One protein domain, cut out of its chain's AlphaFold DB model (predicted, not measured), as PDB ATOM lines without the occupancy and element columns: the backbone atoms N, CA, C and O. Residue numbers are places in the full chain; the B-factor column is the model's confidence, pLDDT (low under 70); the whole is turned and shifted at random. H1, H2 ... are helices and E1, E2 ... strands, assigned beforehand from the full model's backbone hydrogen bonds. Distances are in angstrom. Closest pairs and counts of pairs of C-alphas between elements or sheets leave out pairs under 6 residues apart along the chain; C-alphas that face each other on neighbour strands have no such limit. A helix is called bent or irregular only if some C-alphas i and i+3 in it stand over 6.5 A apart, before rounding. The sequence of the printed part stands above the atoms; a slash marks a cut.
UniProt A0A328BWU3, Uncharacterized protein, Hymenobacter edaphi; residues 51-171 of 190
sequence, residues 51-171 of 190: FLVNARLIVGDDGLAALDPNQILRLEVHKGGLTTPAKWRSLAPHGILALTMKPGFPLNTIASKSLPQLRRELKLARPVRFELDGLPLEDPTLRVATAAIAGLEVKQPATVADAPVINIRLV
ATOM      1  N   PHE A  51     179.384 163.575 180.870       95.88
ATOM      2  CA  PHE A  51     178.782 164.856 180.511       95.88
ATOM      3  C   PHE A  51     177.476 165.048 181.276       95.88
ATOM      4  O   PHE A  51     176.550 164.241 181.170       95.88
ATOM      5  N   LEU A  52     177.387 166.129 182.049       96.44
ATOM      6  CA  LEU A  52     176.233 166.424 182.886       96.44
ATOM      7  C   LEU A  52     175.592 167.749 182.479       96.44
ATOM      8  O   LEU A  52     176.147 168.816 182.716       96.44
ATOM      9  N   VAL A  53     174.389 167.692 181.922       97.00
ATOM     10  CA  VAL A  53     173.628 168.865 181.486       97.00
ATOM     11  C   VAL A  53     172.699 169.331 182.607       97.00
ATOM     12  O   VAL A  53     171.942 168.545 183.188       97.00
ATOM     13  N   ASN A  54     172.753 170.627 182.919       96.12
ATOM     14  CA  ASN A  54     171.941 171.309 183.929       96.12
ATOM     15  C   ASN A  54     171.913 170.585 185.279       96.12
ATOM     16  O   ASN A  54     170.871 170.535 185.933       96.12
ATOM     17  N   ALA A  55     173.045 169.997 185.683       95.69
ATOM     18  CA  ALA A  55     173.195 169.325 186.972       95.69
ATOM     19  C   ALA A  55     172.203 168.159 187.217       95.69
ATOM     20  O   ALA A  55     172.022 167.752 188.369       95.69
ATOM     21  N   ARG A  56     171.528 167.663 186.164       95.62
ATOM     22  CA  ARG A  56     170.372 166.748 186.256       95.62
ATOM     23  C   ARG A  56     170.363 165.632 185.217       95.62
ATOM     24  O   ARG A  56     169.782 164.585 185.483       95.62
ATOM     25  N   LEU A  57     170.935 165.851 184.036       97.06
ATOM     26  CA  LEU A  57     170.864 164.905 182.925       97.06
ATOM     27  C   LEU A  57     172.262 164.450 182.519       97.06
ATOM     28  O   LEU A  57     173.054 165.253 182.037       97.06
ATOM     29  N   ILE A  58     172.540 163.164 182.683       96.88
ATOM     30  CA  ILE A  58     173.738 162.524 182.147       96.88
ATOM     31  C   ILE A  58     173.515 162.265 180.661       96.88
ATOM     32  O   ILE A  58     172.531 161.621 180.279       96.88
ATOM     33  N   VAL A  59     174.428 162.761 179.833       95.62
ATOM     34  CA  VAL A  59     174.450 162.520 178.390       95.62
ATOM     35  C   VAL A  59     175.730 161.780 178.009       95.62
ATOM     36  O   VAL A  59     176.772 161.962 178.633       95.62
ATOM     37  N   GLY A  60     175.638 160.913 177.005       89.75
ATOM     38  CA  GLY A  60     176.806 160.285 176.386       89.75
ATOM     39  C   GLY A  60     177.420 161.204 175.333       89.75
ATOM     40  O   GLY A  60     176.885 162.284 175.062       89.75
ATOM     41  N   ASP A  61     178.493 160.745 174.691       86.62
ATOM     42  CA  ASP A  61     179.185 161.479 173.618       86.62
ATOM     43  C   ASP A  61     178.213 161.984 172.529       86.62
ATOM     44  O   ASP A  61     178.280 163.130 172.084       86.62
ATOM     45  N   ASP A  62     177.258 161.141 172.134       84.69
ATOM     46  CA  ASP A  62     176.252 161.437 171.108       84.69
ATOM     47  C   ASP A  62     175.277 162.531 171.552       84.69
ATOM     48  O   ASP A  62     174.881 163.386 170.762       84.69
ATOM     49  N   GLY A  63     174.916 162.526 172.837       86.25
ATOM     50  CA  GLY A  63     174.026 163.528 173.406       86.25
ATOM     51  C   GLY A  63     174.682 164.901 173.465       86.25
ATOM     52  O   GLY A  63     173.997 165.896 173.258       86.25
ATOM     53  N   LEU A  64     176.001 164.960 173.674       89.12
ATOM     54  CA  LEU A  64     176.760 166.208 173.617       89.12
ATOM     55  C   LEU A  64     176.776 166.799 172.200       89.12
ATOM     56  O   LEU A  64     176.601 168.004 172.047       89.12
ATOM     57  N   ALA A  65     176.938 165.959 171.171       87.88
ATOM     58  CA  ALA A  65     176.928 166.396 169.772       87.88
ATOM     59  C   ALA A  65     175.570 166.966 169.321       87.88
ATOM     60  O   ALA A  65     175.520 167.751 168.377       87.88
ATOM     61  N   ALA A  66     174.481 166.584 169.991       87.81
ATOM     62  CA  ALA A  66     173.138 167.091 169.723       87.81
ATOM     63  C   ALA A  66     172.832 168.439 170.411       87.81
ATOM     64  O   ALA A  66     171.780 169.026 170.152       87.81
ATOM     65  N   LEU A  67     173.704 168.933 171.297       91.94
ATOM     66  CA  LEU A  67     173.509 170.225 171.957       91.94
ATOM     67  C   LEU A  67     173.984 171.367 171.054       91.94
ATOM     68  O   LEU A  67     175.109 171.343 170.563       91.94
ATOM     69  N   ASP A  68     173.161 172.407 170.905       93.31
ATOM     70  CA  ASP A  68     173.592 173.671 170.297       93.31
ATOM     71  C   ASP A  68     174.581 174.385 171.239       93.31
ATOM     72  O   ASP A  68     174.188 174.784 172.346       93.31
ATOM     73  N   PRO A  69     175.849 174.596 170.830       95.25
ATOM     74  CA  PRO A  69     176.841 175.261 171.667       95.25
ATOM     75  C   PRO A  69     176.440 176.683 172.072       95.25
ATOM     76  O   PRO A  69     176.810 177.136 173.155       95.25
ATOM     77  N   ASN A  70     175.639 177.378 171.256       96.50
ATOM     78  CA  ASN A  70     175.177 178.737 171.554       96.50
ATOM     79  C   ASN A  70     174.191 178.786 172.730       96.50
ATOM     80  O   ASN A  70     173.939 179.860 173.284       96.50
ATOM     81  N   GLN A  71     173.622 177.641 173.113       96.69
ATOM     82  CA  GLN A  71     172.733 177.512 174.265       96.69
ATOM     83  C   GLN A  71     173.484 177.208 175.564       96.69
ATOM     84  O   GLN A  71     172.869 177.235 176.628       96.69
ATOM     85  N   ILE A  72     174.790 176.939 175.516       97.44
ATOM     86  CA  ILE A  72     175.596 176.694 176.712       97.44
ATOM     87  C   ILE A  72     175.900 178.042 177.373       97.44
ATOM     88  O   ILE A  72     176.503 178.931 176.780       97.44
ATOM     89  N   LEU A  73     175.462 178.198 178.619       97.88
ATOM     90  CA  LEU A  73     175.730 179.370 179.448       97.88
ATOM     91  C   LEU A  73     177.067 179.242 180.187       97.88
ATOM     92  O   LEU A  73     177.796 180.219 180.330       97.88
ATOM     93  N   ARG A  74     177.377 178.044 180.692       97.56
ATOM     94  CA  ARG A  74     178.585 177.779 181.481       97.56
ATOM     95  C   ARG A  74     179.041 176.342 181.278       97.56
ATOM     96  O   ARG A  74     178.217 175.438 181.181       97.56
ATOM     97  N   LEU A  75     180.352 176.144 181.265       97.12
ATOM     98  CA  LEU A  75     180.987 174.833 181.250       97.12
ATOM     99  C   LEU A  75     181.964 174.750 182.419       97.12
ATOM    100  O   LEU A  75     182.764 175.660 182.633       97.12
ATOM    101  N   GLU A  76     181.904 173.653 183.162       96.50
ATOM    102  CA  GLU A  76     182.798 173.363 184.276       96.50
ATOM    103  C   GLU A  76     183.418 171.982 184.115       96.50
ATOM    104  O   GLU A  76     182.752 171.026 183.720       96.50
ATOM    105  N   VAL A  77     184.695 171.870 184.469       95.25
ATOM    106  CA  VAL A  77     185.423 170.602 184.467       95.25
ATOM    107  C   VAL A  77     185.736 170.235 185.911       95.25
ATOM    108  O   VAL A  77     186.512 170.919 186.577       95.25
ATOM    109  N   HIS A  78     185.180 169.124 186.379       94.00
ATOM    110  CA  HIS A  78     185.430 168.579 187.707       94.00
ATOM    111  C   HIS A  78     186.302 167.331 187.573       94.00
ATOM    112  O   HIS A  78     185.864 166.304 187.063       94.00
ATOM    113  N   LYS A  79     187.559 167.418 188.020       88.50
ATOM    114  CA  LYS A  79     188.533 166.304 187.996       88.50
ATOM    115  C   LYS A  79     188.653 165.596 189.354       88.50
ATOM    116  O   LYS A  79     189.655 164.943 189.625       88.50
ATOM    117  N   GLY A  80     187.648 165.769 190.213       83.94
ATOM    118  CA  GLY A  80     187.628 165.292 191.592       83.94
ATOM    119  C   GLY A  80     188.098 166.302 192.634       83.94
ATOM    120  O   GLY A  80     188.394 167.457 192.332       83.94
ATOM    121  N   GLY A  81     188.117 165.853 193.891       84.50
ATOM    122  CA  GLY A  81     188.499 166.658 195.051       84.50
ATOM    123  C   GLY A  81     187.362 167.501 195.644       84.50
ATOM    124  O   GLY A  81     186.176 167.218 195.461       84.50
ATOM    125  N   LEU A  82     187.743 168.539 196.396       85.19
ATOM    126  CA  LEU A  82     186.825 169.397 197.161       85.19
ATOM    127  C   LEU A  82     185.935 170.290 196.287       85.19
ATOM    128  O   LEU A  82     184.879 170.723 196.738       85.19
ATOM    129  N   THR A  83     186.339 170.549 195.041       86.38
ATOM    130  CA  THR A  83     185.595 171.396 194.095       86.38
ATOM    131  C   THR A  83     184.410 170.676 193.458       86.38
ATOM    132  O   THR A  83     183.491 171.328 192.971       86.38
ATOM    133  N   THR A  84     184.406 169.339 193.486       91.94
ATOM    134  CA  THR A  84     183.291 168.544 192.967       91.94
ATOM    135  C   THR A  84     182.141 168.568 193.979       91.94
ATOM    136  O   THR A  84     182.359 168.217 195.148       91.94
ATOM    137  N   PRO A  85     180.913 168.945 193.564       92.88
ATOM    138  CA  PRO A  85     179.741 168.896 194.431       92.88
ATOM    139  C   PRO A  85     179.591 167.528 195.095       92.88
ATOM    140  O   PRO A  85     179.784 166.503 194.443       92.88
ATOM    141  N   ALA A  86     179.220 167.512 196.380       92.19
ATOM    142  CA  ALA A  86     179.179 166.286 197.183       92.19
ATOM    143  C   ALA A  86     178.399 165.162 196.487       92.19
ATOM    144  O   ALA A  86     178.920 164.069 196.336       92.19
ATOM    145  N   LYS A  87     177.232 165.499 195.930       92.44
ATOM    146  CA  LYS A  87     176.329 164.584 195.224       92.44
ATOM    147  C   LYS A  87     176.878 163.940 193.939       92.44
ATOM    148  O   LYS A  87     176.242 163.047 193.390       92.44
ATOM    149  N   TRP A  88     178.013 164.414 193.421       92.94
ATOM    150  CA  TRP A  88     178.698 163.838 192.253       92.94
ATOM    151  C   TRP A  88     180.110 163.366 192.578       92.94
ATOM    152  O   TRP A  88     180.857 162.982 191.682       92.94
ATOM    153  N   ARG A  89     180.513 163.422 193.849       93.12
ATOM    154  CA  ARG A  89     181.886 163.121 194.244       93.12
ATOM    155  C   ARG A  89     182.256 161.677 193.931       93.12
ATOM    156  O   ARG A  89     183.382 161.431 193.513       93.12
ATOM    157  N   SER A  90     181.306 160.755 194.050       93.19
ATOM    158  CA  SER A  90     181.473 159.359 193.647       93.19
ATOM    159  C   SER A  90     181.793 159.169 192.162       93.19
ATOM    160  O   SER A  90     182.449 158.195 191.810       93.19
ATOM    161  N   LEU A  91     181.374 160.101 191.298       92.62
ATOM    162  CA  LEU A  91     181.579 160.068 189.845       92.62
ATOM    163  C   LEU A  91     182.879 160.752 189.401       92.62
ATOM    164  O   LEU A  91     183.279 160.648 188.241       92.62
ATOM    165  N   ALA A  92     183.565 161.436 190.319       91.38
ATOM    166  CA  ALA A  92     184.828 162.115 190.057       91.38
ATOM    167  C   ALA A  92     185.912 161.254 189.376       91.38
ATOM    168  O   ALA A  92     186.644 161.823 188.563       91.38
ATOM    169  N   PRO A  93     186.043 159.934 189.642       91.19
ATOM    170  CA  PRO A  93     187.033 159.100 188.961       91.19
ATOM    171  C   PRO A  93     186.909 159.064 187.430       91.19
ATOM    172  O   PRO A  93     187.915 158.849 186.762       91.19
ATOM    173  N   HIS A  94     185.723 159.309 186.859       89.81
ATOM    174  CA  HIS A  94     185.552 159.430 185.402       89.81
ATOM    175  C   HIS A  94     185.872 160.839 184.882       89.81
ATOM    176  O   HIS A  94     186.100 161.035 183.693       89.81
ATOM    177  N   GLY A  95     185.953 161.834 185.770       92.25
ATOM    178  CA  GLY A  95     185.934 163.244 185.402       92.25
ATOM    179  C   GLY A  95     184.541 163.667 184.930       92.25
ATOM    180  O   GLY A  95     183.832 162.918 184.263       92.25
ATOM    181  N   ILE A  96     184.125 164.877 185.289       94.50
ATOM    182  CA  ILE A  96     182.780 165.373 184.981       94.50
ATOM    183  C   ILE A  96     182.903 166.680 184.212       94.50
ATOM    184  O   ILE A  96     183.545 167.624 184.671       94.50
ATOM    185  N   LEU A  97     182.257 166.744 183.054       95.62
ATOM    186  CA  LEU A  97     182.037 167.973 182.309       95.62
ATOM    187  C   LEU A  97     180.601 168.436 182.571       95.62
ATOM    188  O   LEU A  97     179.653 167.893 182.005       95.62
ATOM    189  N   ALA A  98     180.429 169.415 183.455       96.69
ATOM    190  CA  ALA A  98     179.118 169.961 183.777       96.69
ATOM    191  C   ALA A  98     178.801 171.141 182.850       96.69
ATOM    192  O   ALA A  98     179.523 172.138 182.823       96.69
ATOM    193  N   LEU A  99     177.719 171.024 182.085       97.62
ATOM    194  CA  LEU A  99     177.223 172.048 181.175       97.62
ATOM    195  C   LEU A  99     175.956 172.663 181.759       97.62
ATOM    196  O   LEU A  99     174.964 171.970 181.974       97.62
ATOM    197  N   THR A 100     175.963 173.969 181.980       97.75
ATOM    198  CA  THR A 100     174.762 174.735 182.310       97.75
ATOM    199  C   THR A 100     174.265 175.396 181.039       97.75
ATOM    200  O   THR A 100     174.990 176.166 180.414       97.75
ATOM    201  N   MET A 101     173.028 175.106 180.659       97.44
ATOM    202  CA  MET A 101     172.351 175.682 179.504       97.44
ATOM    203  C   MET A 101     171.653 176.989 179.888       97.44
ATOM    204  O   MET A 101     171.360 177.240 181.060       97.44
ATOM    205  N   LYS A 102     171.350 177.815 178.889       97.88
ATOM    206  CA  LYS A 102     170.527 179.013 179.053       97.88
ATOM    207  C   LYS A 102     169.120 178.653 179.570       97.88
ATOM    208  O   LYS A 102     168.605 177.573 179.259       97.88
ATOM    209  N   PRO A 103     168.478 179.545 180.350       95.25
ATOM    210  CA  PRO A 103     167.082 179.378 180.746       95.25
ATOM    211  C   PRO A 103     166.178 179.152 179.528       95.25
ATOM    212  O   PRO A 103     166.377 179.765 178.484       95.25
ATOM    213  N   GLY A 104     165.190 178.265 179.659       90.88
ATOM    214  CA  GLY A 104     164.287 177.904 178.558       90.88
ATOM    215  C   GLY A 104     164.808 176.802 177.630       90.88
ATOM    216  O   GLY A 104     164.049 176.339 176.782       90.88
ATOM    217  N   PHE A 105     166.047 176.320 177.806       93.00
ATOM    218  CA  PHE A 105     166.530 175.158 177.058       93.00
ATOM    219  C   PHE A 105     165.640 173.928 177.332       93.00
ATOM    220  O   PHE A 105     165.491 173.522 178.494       93.00
ATOM    221  N   PRO A 106     165.059 173.302 176.293       88.44
ATOM    222  CA  PRO A 106     164.059 172.263 176.471       88.44
ATOM    223  C   PRO A 106     164.722 170.911 176.766       88.44
ATOM    224  O   PRO A 106     164.835 170.050 175.905       88.44
ATOM    225  N   LEU A 107     165.149 170.684 178.014       86.19
ATOM    226  CA  LEU A 107     165.744 169.412 178.477       86.19
ATOM    227  C   LEU A 107     164.889 168.169 178.164       86.19
ATOM    228  O   LEU A 107     165.402 167.054 178.124       86.19
ATOM    229  N   ASN A 108     163.581 168.351 177.995       86.06
ATOM    230  CA  ASN A 108     162.616 167.308 177.664       86.06
ATOM    231  C   ASN A 108     162.709 166.805 176.214       86.06
ATOM    232  O   ASN A 108     162.157 165.744 175.940       86.06
ATOM    233  N   THR A 109     163.397 167.508 175.309       88.50
ATOM    234  CA  THR A 109     163.648 167.012 173.942       88.50
ATOM    235  C   THR A 109     164.629 165.845 173.932       88.50
ATOM    236  O   THR A 109     164.576 164.997 173.044       88.50
ATOM    237  N   ILE A 110     165.495 165.758 174.946       93.00
ATOM    238  CA  ILE A 110     166.412 164.637 175.116       93.00
ATOM    239  C   ILE A 110     165.667 163.516 175.840       93.00
ATOM    240  O   ILE A 110     165.411 163.577 177.052       93.00
ATOM    241  N   ALA A 111     165.340 162.462 175.088       94.69
ATOM    242  CA  ALA A 111     164.759 161.246 175.638       94.69
ATOM    243  C   ALA A 111     165.648 160.720 176.776       94.69
ATOM    244  O   ALA A 111     166.838 160.456 176.603       94.69
ATOM    245  N   SER A 112     165.083 160.632 177.977       96.88
ATOM    246  CA  SER A 112     165.839 160.325 179.189       96.88
ATOM    247  C   SER A 112     164.975 159.634 180.230       96.88
ATOM    248  O   SER A 112     163.796 159.962 180.403       96.88
ATOM    249  N   LYS A 113     165.584 158.705 180.966       97.56
ATOM    250  CA  LYS A 113     164.940 157.944 182.038       97.56
ATOM    251  C   LYS A 113     165.479 158.389 183.390       97.56
ATOM    252  O   LYS A 113     166.679 158.594 183.553       97.56
ATOM    253  N   SER A 114     164.590 158.568 184.361       97.25
ATOM    254  CA  SER A 114     164.987 158.745 185.760       97.25
ATOM    255  C   SER A 114     165.373 157.405 186.387       97.25
ATOM    256  O   SER A 114     164.903 156.350 185.950       97.25
ATOM    257  N   LEU A 115     166.179 157.426 187.451       96.69
ATOM    258  CA  LEU A 115     166.557 156.199 188.164       96.69
ATOM    259  C   LEU A 115     165.325 155.385 188.636       96.69
ATOM    260  O   LEU A 115     165.257 154.182 188.370       96.69
ATOM    261  N   PRO A 116     164.261 155.999 189.201       96.06
ATOM    262  CA  PRO A 116     163.037 155.263 189.534       96.06
ATOM    263  C   PRO A 116     162.280 154.698 188.320       96.06
ATOM    264  O   PRO A 116     161.555 153.713 188.459       96.06
ATOM    265  N   GLN A 117     162.385 155.315 187.137       97.12
ATOM    266  CA  GLN A 117     161.825 154.744 185.903       97.12
ATOM    267  C   GLN A 117     162.590 153.483 185.494       97.12
ATOM    268  O   GLN A 117     161.947 152.464 185.251       97.12
ATOM    269  N   LEU A 118     163.928 153.518 185.522       96.94
ATOM    270  CA  LEU A 118     164.772 152.355 185.221       96.94
ATOM    271  C   LEU A 118     164.467 151.173 186.155       96.94
ATOM    272  O   LEU A 118     164.283 150.052 185.690       96.94
ATOM    273  N   ARG A 119     164.308 151.416 187.466       96.38
ATOM    274  CA  ARG A 119     163.908 150.363 188.424       96.38
ATOM    275  C   ARG A 119     162.585 149.693 188.045       96.38
ATOM    276  O   ARG A 119     162.466 148.472 188.126       96.38
ATOM    277  N   ARG A 120     161.576 150.498 187.694       96.56
ATOM    278  CA  ARG A 120     160.225 150.010 187.366       96.56
ATOM    279  C   ARG A 120     160.217 149.181 186.089       96.56
ATOM    280  O   ARG A 120     159.552 148.153 186.049       96.56
ATOM    281  N   GLU A 121     160.970 149.603 185.082       96.25
ATOM    282  CA  GLU A 121     161.117 148.880 183.818       96.25
ATOM    283  C   GLU A 121     161.728 147.487 184.016       96.25
ATOM    284  O   GLU A 121     161.258 146.515 183.430       96.25
ATOM    285  N   LEU A 122     162.695 147.373 184.930       96.12
ATOM    286  CA  LEU A 122     163.305 146.099 185.319       96.12
ATOM    287  C   LEU A 122     162.442 145.271 186.288       96.12
ATOM    288  O   LEU A 122     162.868 144.204 186.724       96.12
ATOM    289  N   LYS A 123     161.239 145.746 186.643       96.31
ATOM    290  CA  LYS A 123     160.281 145.078 187.545       96.31
ATOM    291  C   LYS A 123     160.886 144.672 188.900       96.31
ATOM    292  O   LYS A 123     160.485 143.675 189.498       96.31
ATOM    293  N   LEU A 124     161.836 145.457 189.411       93.31
ATOM    294  CA  LEU A 124     162.476 145.189 190.700       93.31
ATOM    295  C   LEU A 124     161.596 145.705 191.845       93.31
ATOM    296  O   LEU A 124     161.358 146.907 191.970       93.31
ATOM    297  N   ALA A 125     161.114 144.781 192.680       89.19
ATOM    298  CA  ALA A 125     160.195 145.077 193.781       89.19
ATOM    299  C   ALA A 125     160.877 145.739 194.993       89.19
ATOM    300  O   ALA A 125     160.245 146.490 195.733       89.19
ATOM    301  N   ARG A 126     162.167 145.462 195.207       90.38
ATOM    302  CA  ARG A 126     162.933 145.958 196.359       90.38
ATOM    303  C   ARG A 126     163.596 147.310 196.061       90.38
ATOM    304  O   ARG A 126     163.801 147.647 194.893       90.38
ATOM    305  N   PRO A 127     163.962 148.090 197.096       91.94
ATOM    306  CA  PRO A 127     164.889 149.206 196.936       91.94
ATOM    307  C   PRO A 127     166.188 148.734 196.275       91.94
ATOM    308  O   PRO A 127     166.666 147.638 196.555       91.94
ATOM    309  N   VAL A 128     166.741 149.562 195.394       95.81
ATOM    310  CA  VAL A 128     167.933 149.245 194.601       95.81
ATOM    311  C   VAL A 128     168.954 150.359 194.761       95.81
ATOM    312  O   VAL A 128     168.577 151.517 194.964       95.81
ATOM    313  N   ARG A 129     170.236 150.021 194.647       96.19
ATOM    314  CA  ARG A 129     171.309 151.008 194.483       96.19
ATOM    315  C   ARG A 129     171.609 151.169 193.000       96.19
ATOM    316  O   ARG A 129     171.434 150.226 192.232       96.19
ATOM    317  N   PHE A 130     172.042 152.356 192.603       97.25
ATOM    318  CA  PHE A 130     172.416 152.634 191.222       97.25
ATOM    319  C   PHE A 130     173.915 152.872 191.130       97.25
ATOM    320  O   PHE A 130     174.488 153.569 191.965       97.25
ATOM    321  N   GLU A 131     174.520 152.310 190.097       96.94
ATOM    322  CA  GLU A 131     175.888 152.576 189.678       96.94
ATOM    323  C   GLU A 131     175.883 153.101 188.236       96.94
ATOM    324  O   GLU A 131     174.980 152.794 187.456       96.94
ATOM    325  N   LEU A 132     176.893 153.890 187.890       95.81
ATOM    326  CA  LEU A 132     177.221 154.325 186.542       95.81
ATOM    327  C   LEU A 132     178.630 153.828 186.236       95.81
ATOM    328  O   LEU A 132     179.575 154.249 186.900       95.81
ATOM    329  N   ASP A 133     178.751 152.894 185.298       94.56
ATOM    330  CA  ASP A 133     180.016 152.239 184.940       94.56
ATOM    331  C   ASP A 133     180.808 151.715 186.159       94.56
ATOM    332  O   ASP A 133     182.036 151.732 186.207       94.56
ATOM    333  N   GLY A 134     180.081 151.208 187.160       94.19
ATOM    334  CA  GLY A 134     180.631 150.662 188.402       94.19
ATOM    335  C   GLY A 134     180.882 151.680 189.519       94.19
ATOM    336  O   GLY A 134     181.326 151.280 190.593       94.19
ATOM    337  N   LEU A 135     180.590 152.970 189.317       94.44
ATOM    338  CA  LEU A 135     180.662 153.997 190.362       94.44
ATOM    339  C   LEU A 135     179.276 154.303 190.943       94.44
ATOM    340  O   LEU A 135     178.324 154.432 190.180       94.44
ATOM    341  N   PRO A 136     179.119 154.481 192.265       95.75
ATOM    342  CA  PRO A 136     177.803 154.689 192.860       95.75
ATOM    343  C   PRO A 136     177.193 156.034 192.448       95.75
ATOM    344  O   PRO A 136     177.858 157.069 192.460       95.75
ATOM    345  N   LEU A 137     175.900 156.040 192.128       95.44
ATOM    346  CA  LEU A 137     175.120 157.254 191.891       95.44
ATOM    347  C   LEU A 137     174.450 157.701 193.192       95.44
ATOM    348  O   LEU A 137     173.502 157.073 193.662       95.44
ATOM    349  N   GLU A 138     174.938 158.800 193.763       93.88
ATOM    350  CA  GLU A 138     174.436 159.338 195.036       93.88
ATOM    351  C   GLU A 138     173.205 160.241 194.866       93.88
ATOM    352  O   GLU A 138     172.382 160.338 195.773       93.88
ATOM    353  N   ASP A 139     173.058 160.902 193.714       94.81
ATOM    354  CA  ASP A 139     171.950 161.823 193.443       94.81
ATOM    355  C   ASP A 139     170.750 161.083 192.810       94.81
ATOM    356  O   ASP A 139     170.800 160.720 191.629       94.81
ATOM    357  N   PRO A 140     169.632 160.892 193.543       91.81
ATOM    358  CA  PRO A 140     168.462 160.172 193.040       91.81
ATOM    359  C   PRO A 140     167.676 160.960 191.984       91.81
ATOM    360  O   PRO A 140     166.809 160.397 191.313       91.81
ATOM    361  N   THR A 141     167.940 162.266 191.849       94.88
ATOM    362  CA  THR A 141     167.249 163.146 190.896       94.88
ATOM    363  C   THR A 141     167.855 163.095 189.498       94.88
ATOM    364  O   THR A 141     167.267 163.636 188.556       94.88
ATOM    365  N   LEU A 142     169.004 162.427 189.348       95.81
ATOM    366  CA  LEU A 142     169.664 162.268 188.064       95.81
ATOM    367  C   LEU A 142     168.797 161.483 187.078       95.81
ATOM    368  O   LEU A 142     168.078 160.531 187.401       95.81
ATOM    369  N   ARG A 143     168.895 161.909 185.827       97.31
ATOM    370  CA  ARG A 143     168.324 161.242 184.666       97.31
ATOM    371  C   ARG A 143     169.459 160.845 183.743       97.31
ATOM    372  O   ARG A 143     170.466 161.544 183.670       97.31
ATOM    373  N   VAL A 144     169.272 159.760 183.009       97.38
ATOM    374  CA  VAL A 144     170.227 159.303 181.998       97.38
ATOM    375  C   VAL A 144     169.546 159.366 180.642       97.38
ATOM    376  O   VAL A 144     168.423 158.873 180.485       97.38
ATOM    377  N   ALA A 145     170.187 160.018 179.675       97.50
ATOM    378  CA  ALA A 145     169.716 160.031 178.297       97.50
ATOM    379  C   ALA A 145     169.635 158.592 177.775       97.50
ATOM    380  O   ALA A 145     170.578 157.822 177.930       97.50
ATOM    381  N   THR A 146     168.519 158.209 177.156       96.50
ATOM    382  CA  THR A 146     168.307 156.821 176.713       96.50
ATOM    383  C   THR A 146     169.337 156.393 175.678       96.50
ATOM    384  O   THR A 146     169.837 155.280 175.755       96.50
ATOM    385  N   ALA A 147     169.711 157.299 174.772       94.88
ATOM    386  CA  ALA A 147     170.756 157.070 173.775       94.88
ATOM    387  C   ALA A 147     172.165 156.907 174.381       94.88
ATOM    388  O   ALA A 147     173.062 156.413 173.712       94.88
ATOM    389  N   ALA A 148     172.369 157.322 175.636       95.44
ATOM    390  CA  ALA A 148     173.644 157.172 176.330       95.44
ATOM    391  C   ALA A 148     173.790 155.813 177.028       95.44
ATOM    392  O   ALA A 148     174.892 155.473 177.443       95.44
ATOM    393  N   ILE A 149     172.705 155.048 177.190       96.06
ATOM    394  CA  ILE A 149     172.720 153.762 177.892       96.06
ATOM    395  C   ILE A 149     173.151 152.671 176.908       96.06
ATOM    396  O   ILE A 149     172.396 152.312 176.009       96.06
ATOM    397  N   ALA A 150     174.347 152.116 177.101       94.56
ATOM    398  CA  ALA A 150     174.818 150.941 176.367       94.56
ATOM    399  C   ALA A 150     174.151 149.656 176.870       94.56
ATOM    400  O   ALA A 150     173.912 148.726 176.104       94.56
ATOM    401  N   GLY A 151     173.848 149.597 178.166       95.38
ATOM    402  CA  GLY A 151     173.185 148.457 178.782       95.38
ATOM    403  C   GLY A 151     172.893 148.684 180.259       95.38
ATOM    404  O   GLY A 151     173.435 149.592 180.890       95.38
ATOM    405  N   LEU A 152     172.024 147.839 180.806       97.25
ATOM    406  CA  LEU A 152     171.711 147.791 182.230       97.25
ATOM    407  C   LEU A 152     172.122 146.421 182.760       97.25
ATOM    408  O   LEU A 152     171.678 145.396 182.250       97.25
ATOM    409  N   GLU A 153     172.962 146.408 183.782       97.25
ATOM    410  CA  GLU A 153     173.427 145.196 184.443       97.25
ATOM    411  C   GLU A 153     172.858 145.157 185.861       97.25
ATOM    412  O   GLU A 153     173.067 146.077 186.650       97.25
ATOM    413  N   VAL A 154     172.125 144.095 186.193       97.00
ATOM    414  CA  VAL A 154     171.565 143.908 187.534       97.00
ATOM    415  C   VAL A 154     172.456 142.940 188.297       97.00
ATOM    416  O   VAL A 154     172.484 141.747 188.002       97.00
ATOM    417  N   LYS A 155     173.168 143.450 189.301       95.75
ATOM    418  CA  LYS A 155     173.958 142.641 190.226       95.75
ATOM    419  C   LYS A 155     173.064 142.229 191.387       95.75
ATOM    420  O   LYS A 155     172.562 143.075 192.136       95.75
ATOM    421  N   GLN A 156     172.850 140.924 191.513       92.94
ATOM    422  CA  GLN A 156     172.161 140.372 192.670       92.94
ATOM    423  C   GLN A 156     173.092 140.419 193.885       92.94
ATOM    424  O   GLN A 156     174.294 140.175 193.748       92.94
ATOM    425  N   PRO A 157     172.563 140.744 195.068       91.69
ATOM    426  CA  PRO A 157     173.350 140.727 196.282       91.69
ATOM    427  C   PRO A 157     173.738 139.287 196.649       91.69
ATOM    428  O   PRO A 157     172.952 138.361 196.457       91.69
ATOM    429  N   ALA A 158     174.927 139.102 197.227       85.75
ATOM    430  CA  ALA A 158     175.346 137.800 197.757       85.75
ATOM    431  C   ALA A 158     174.519 137.384 198.989       85.75
ATOM    432  O   ALA A 158     174.332 136.197 199.247       85.75
ATOM    433  N   THR A 159     173.991 138.370 199.722       85.81
ATOM    434  CA  THR A 159     173.198 138.174 200.936       85.81
ATOM    435  C   THR A 159     171.819 138.800 200.773       85.81
ATOM    436  O   THR A 159     171.685 139.902 200.253       85.81
ATOM    437  N   VAL A 160     170.771 138.154 201.291       80.38
ATOM    438  CA  VAL A 160     169.378 138.649 201.211       80.38
ATOM    439  C   VAL A 160     169.189 140.034 201.858       80.38
ATOM    440  O   VAL A 160     168.245 140.744 201.507       80.38
ATOM    441  N   ALA A 161     170.078 140.409 202.783       84.00
ATOM    442  CA  ALA A 161     170.075 141.691 203.482       84.00
ATOM    443  C   ALA A 161     170.543 142.875 202.615       84.00
ATOM    444  O   ALA A 161     170.177 144.014 202.903       84.00
ATOM    445  N   ASP A 162     171.319 142.627 201.557       88.69
ATOM    446  CA  ASP A 162     171.842 143.694 200.710       88.69
ATOM    447  C   ASP A 162     170.844 144.071 199.606       88.69
ATOM    448  O   ASP A 162     170.056 143.258 199.115       88.69
ATOM    449  N   ALA A 163     170.868 145.341 199.203       91.81
ATOM    450  CA  ALA A 163     170.049 145.820 198.097       91.81
ATOM    451  C   ALA A 163     170.680 145.410 196.752       91.81
ATOM    452  O   ALA A 163     171.890 145.579 196.587       91.81
ATOM    453  N   PRO A 164     169.891 144.938 195.768       94.94
ATOM    454  CA  PRO A 164     170.397 144.721 194.419       94.94
ATOM    455  C   PRO A 164     170.910 146.027 193.814       94.94
ATOM    456  O   PRO A 164     170.402 147.119 194.103       94.94
ATOM    457  N   VAL A 165     171.922 145.903 192.960       96.94
ATOM    458  CA  VAL A 165     172.598 147.041 192.339       96.94
ATOM    459  C   VAL A 165     172.320 147.037 190.844       96.94
ATOM    460  O   VAL A 165     172.558 146.043 190.165       96.94
ATOM    461  N   ILE A 166     171.812 148.151 190.323       97.50
ATOM    462  CA  ILE A 166     171.659 148.372 188.886       97.50
ATOM    463  C   ILE A 166     172.856 149.194 188.424       97.50
ATOM    464  O   ILE A 166     172.948 150.380 188.734       97.50
ATOM    465  N   ASN A 167     173.749 148.573 187.666       97.50
ATOM    466  CA  ASN A 167     174.857 149.240 187.007       97.50
ATOM    467  C   ASN A 167     174.439 149.682 185.598       97.50
ATOM    468  O   ASN A 167     174.119 148.861 184.736       97.50
ATOM    469  N   ILE A 168     174.418 150.992 185.379       97.12
ATOM    470  CA  ILE A 168     174.117 151.622 184.097       97.12
ATOM    471  C   ILE A 168     175.434 151.754 183.345       97.12
ATOM    472  O   ILE A 168     176.324 152.479 183.786       97.12
ATOM    473  N   ARG A 169     175.560 151.064 182.210       95.25
ATOM    474  CA  ARG A 169     176.746 151.165 181.357       95.25
ATOM    475  C   ARG A 169     176.541 152.256 180.323       95.25
ATOM    476  O   ARG A 169     175.540 152.212 179.602       95.25
ATOM    477  N   LEU A 170     177.462 153.210 180.233       93.94
ATOM    478  CA  LEU A 170     177.385 154.255 179.217       93.94
ATOM    479  C   LEU A 170     177.982 153.801 177.884       93.94
ATOM    480  O   LEU A 170     178.923 153.004 177.818       93.94
ATOM    481  N   VAL A 171     177.426 154.331 176.795       91.12
ATOM    482  CA  VAL A 171     178.052 154.255 175.474       91.12
ATOM    483  C   VAL A 171     179.288 155.145 175.497       91.12
ATOM    484  O   VAL A 171     179.180 156.353 175.696       91.12
TER     485      VAL A 171
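Overview. This is residues 51 to 171 of the 190 residues of an uncharacterized protein of Hymenobacter edaphi (UniProt A0A328BWU3). A twisted sheet of six strands makes one part of this domain, and a smaller sheet of three strands follows it along the longest axis, with the hairpin of E8 and E9 reaching to that end. H1 covers part of one face of the larger sheet at E2, while H2 and H3 graze both sheets. The printed part has 121 residues with three named helices and nine named strands, in the order E1, E2, H1, E3, H2, E4, E5, H3, E6, E7, E8, E9; the class is mixed, helices and strands. Across the larger sheet the strands run E3, E4, E1, E2, E7, E5, across the smaller one E6, E9, E8, and both sheets are mixed. The whole is compact, with a radius of gyration of the C-alphas of 14.9 A, and spans 50 by 33 by 22 A, only just elongated.

Arrangement. Begin at E1, residues 51 to 53, which forms an antiparallel hairpin with E2, residues 57 to 59; look for N 53 and O 57, 2.8 A apart. H1, residues 61 to 65, is on this sheet at a height over the sheet of 8.1 A, and only just over E2, on which 3 of its C-alphas fall. Next comes E3, residues 72 to 78, and then H2, residues 86 to 94, which only grazes the sheet with its residues 88 to 94. E4, residues 96 to 101, is antiparallel to E3, with N 76 and O 98 at 2.8 A, and parallel to E1, with N 99 and O 52 at 2.8 A. E2, H1 and E3 make a split strand-helix-strand unit, two strands of one sheet that are not neighbours, with a helix between them along the chain and with E4 and E1 between them in the sheet; its crossover is right-handed. E5, residues 112 to 114, leads without a residue between into H3, residues 115 to 121, which only grazes both sheets. E6, residues 129 to 132, is an edge strand of the smaller sheet; its residues 131 to 132 also pair with residues 135 to 136, antiparallel. E7, residues 143 to 145, returns to the larger sheet, parallel to E2, with N 58 and O 143 at 2.8 A, and antiparallel to E5, with N 113 and O 144 at 2.9 A. The closest C-alphas of H3 and E7 are those of Leu 115 and Arg 143, 6.4 A apart. E8, residues 149 to 155, and E9, residues 165 to 170, form an antiparallel hairpin, with N 167 and O 153 at 2.8 A; E9 is parallel to E6, with N 131 and O 166 at 2.8 A. E7 and E8 meet only through their link, and E7 and E9 are apart. In H1 and H3 every O i to N i+4 pair is within hydrogen-bond range; in H2 it is 1 of 5, beside 4 of 6 O i to N i+3 pairs.

Along the chain. Find C-alpha 51 at (178.782, 164.856, 180.511), where E1 begins. E3 starts at (175.596, 176.694, 176.712) and runs 16.8 A, and E4 comes back over 15.7 A. H2, 15.0 A long, is irregular: C-alphas 87 and 90 are 7.5 A apart. H3 measures 10.1 A, E6 10.4 A and E8 16.7 A. E9 runs 15.7 A and ends at C-alpha 170, at (177.385, 154.255, 179.217).

Size, cuts and confidence. The two C-alphas farthest apart are those of Asn 70 and Val 160, at 50.2 A. The larger sheet is only just strongly twisted, its C-alphas lying up to 4.4 A off its best plane. The printed part has no cut, and no link is long. The mean pLDDT of the printed part is 93.6, and no printed residue is under 70.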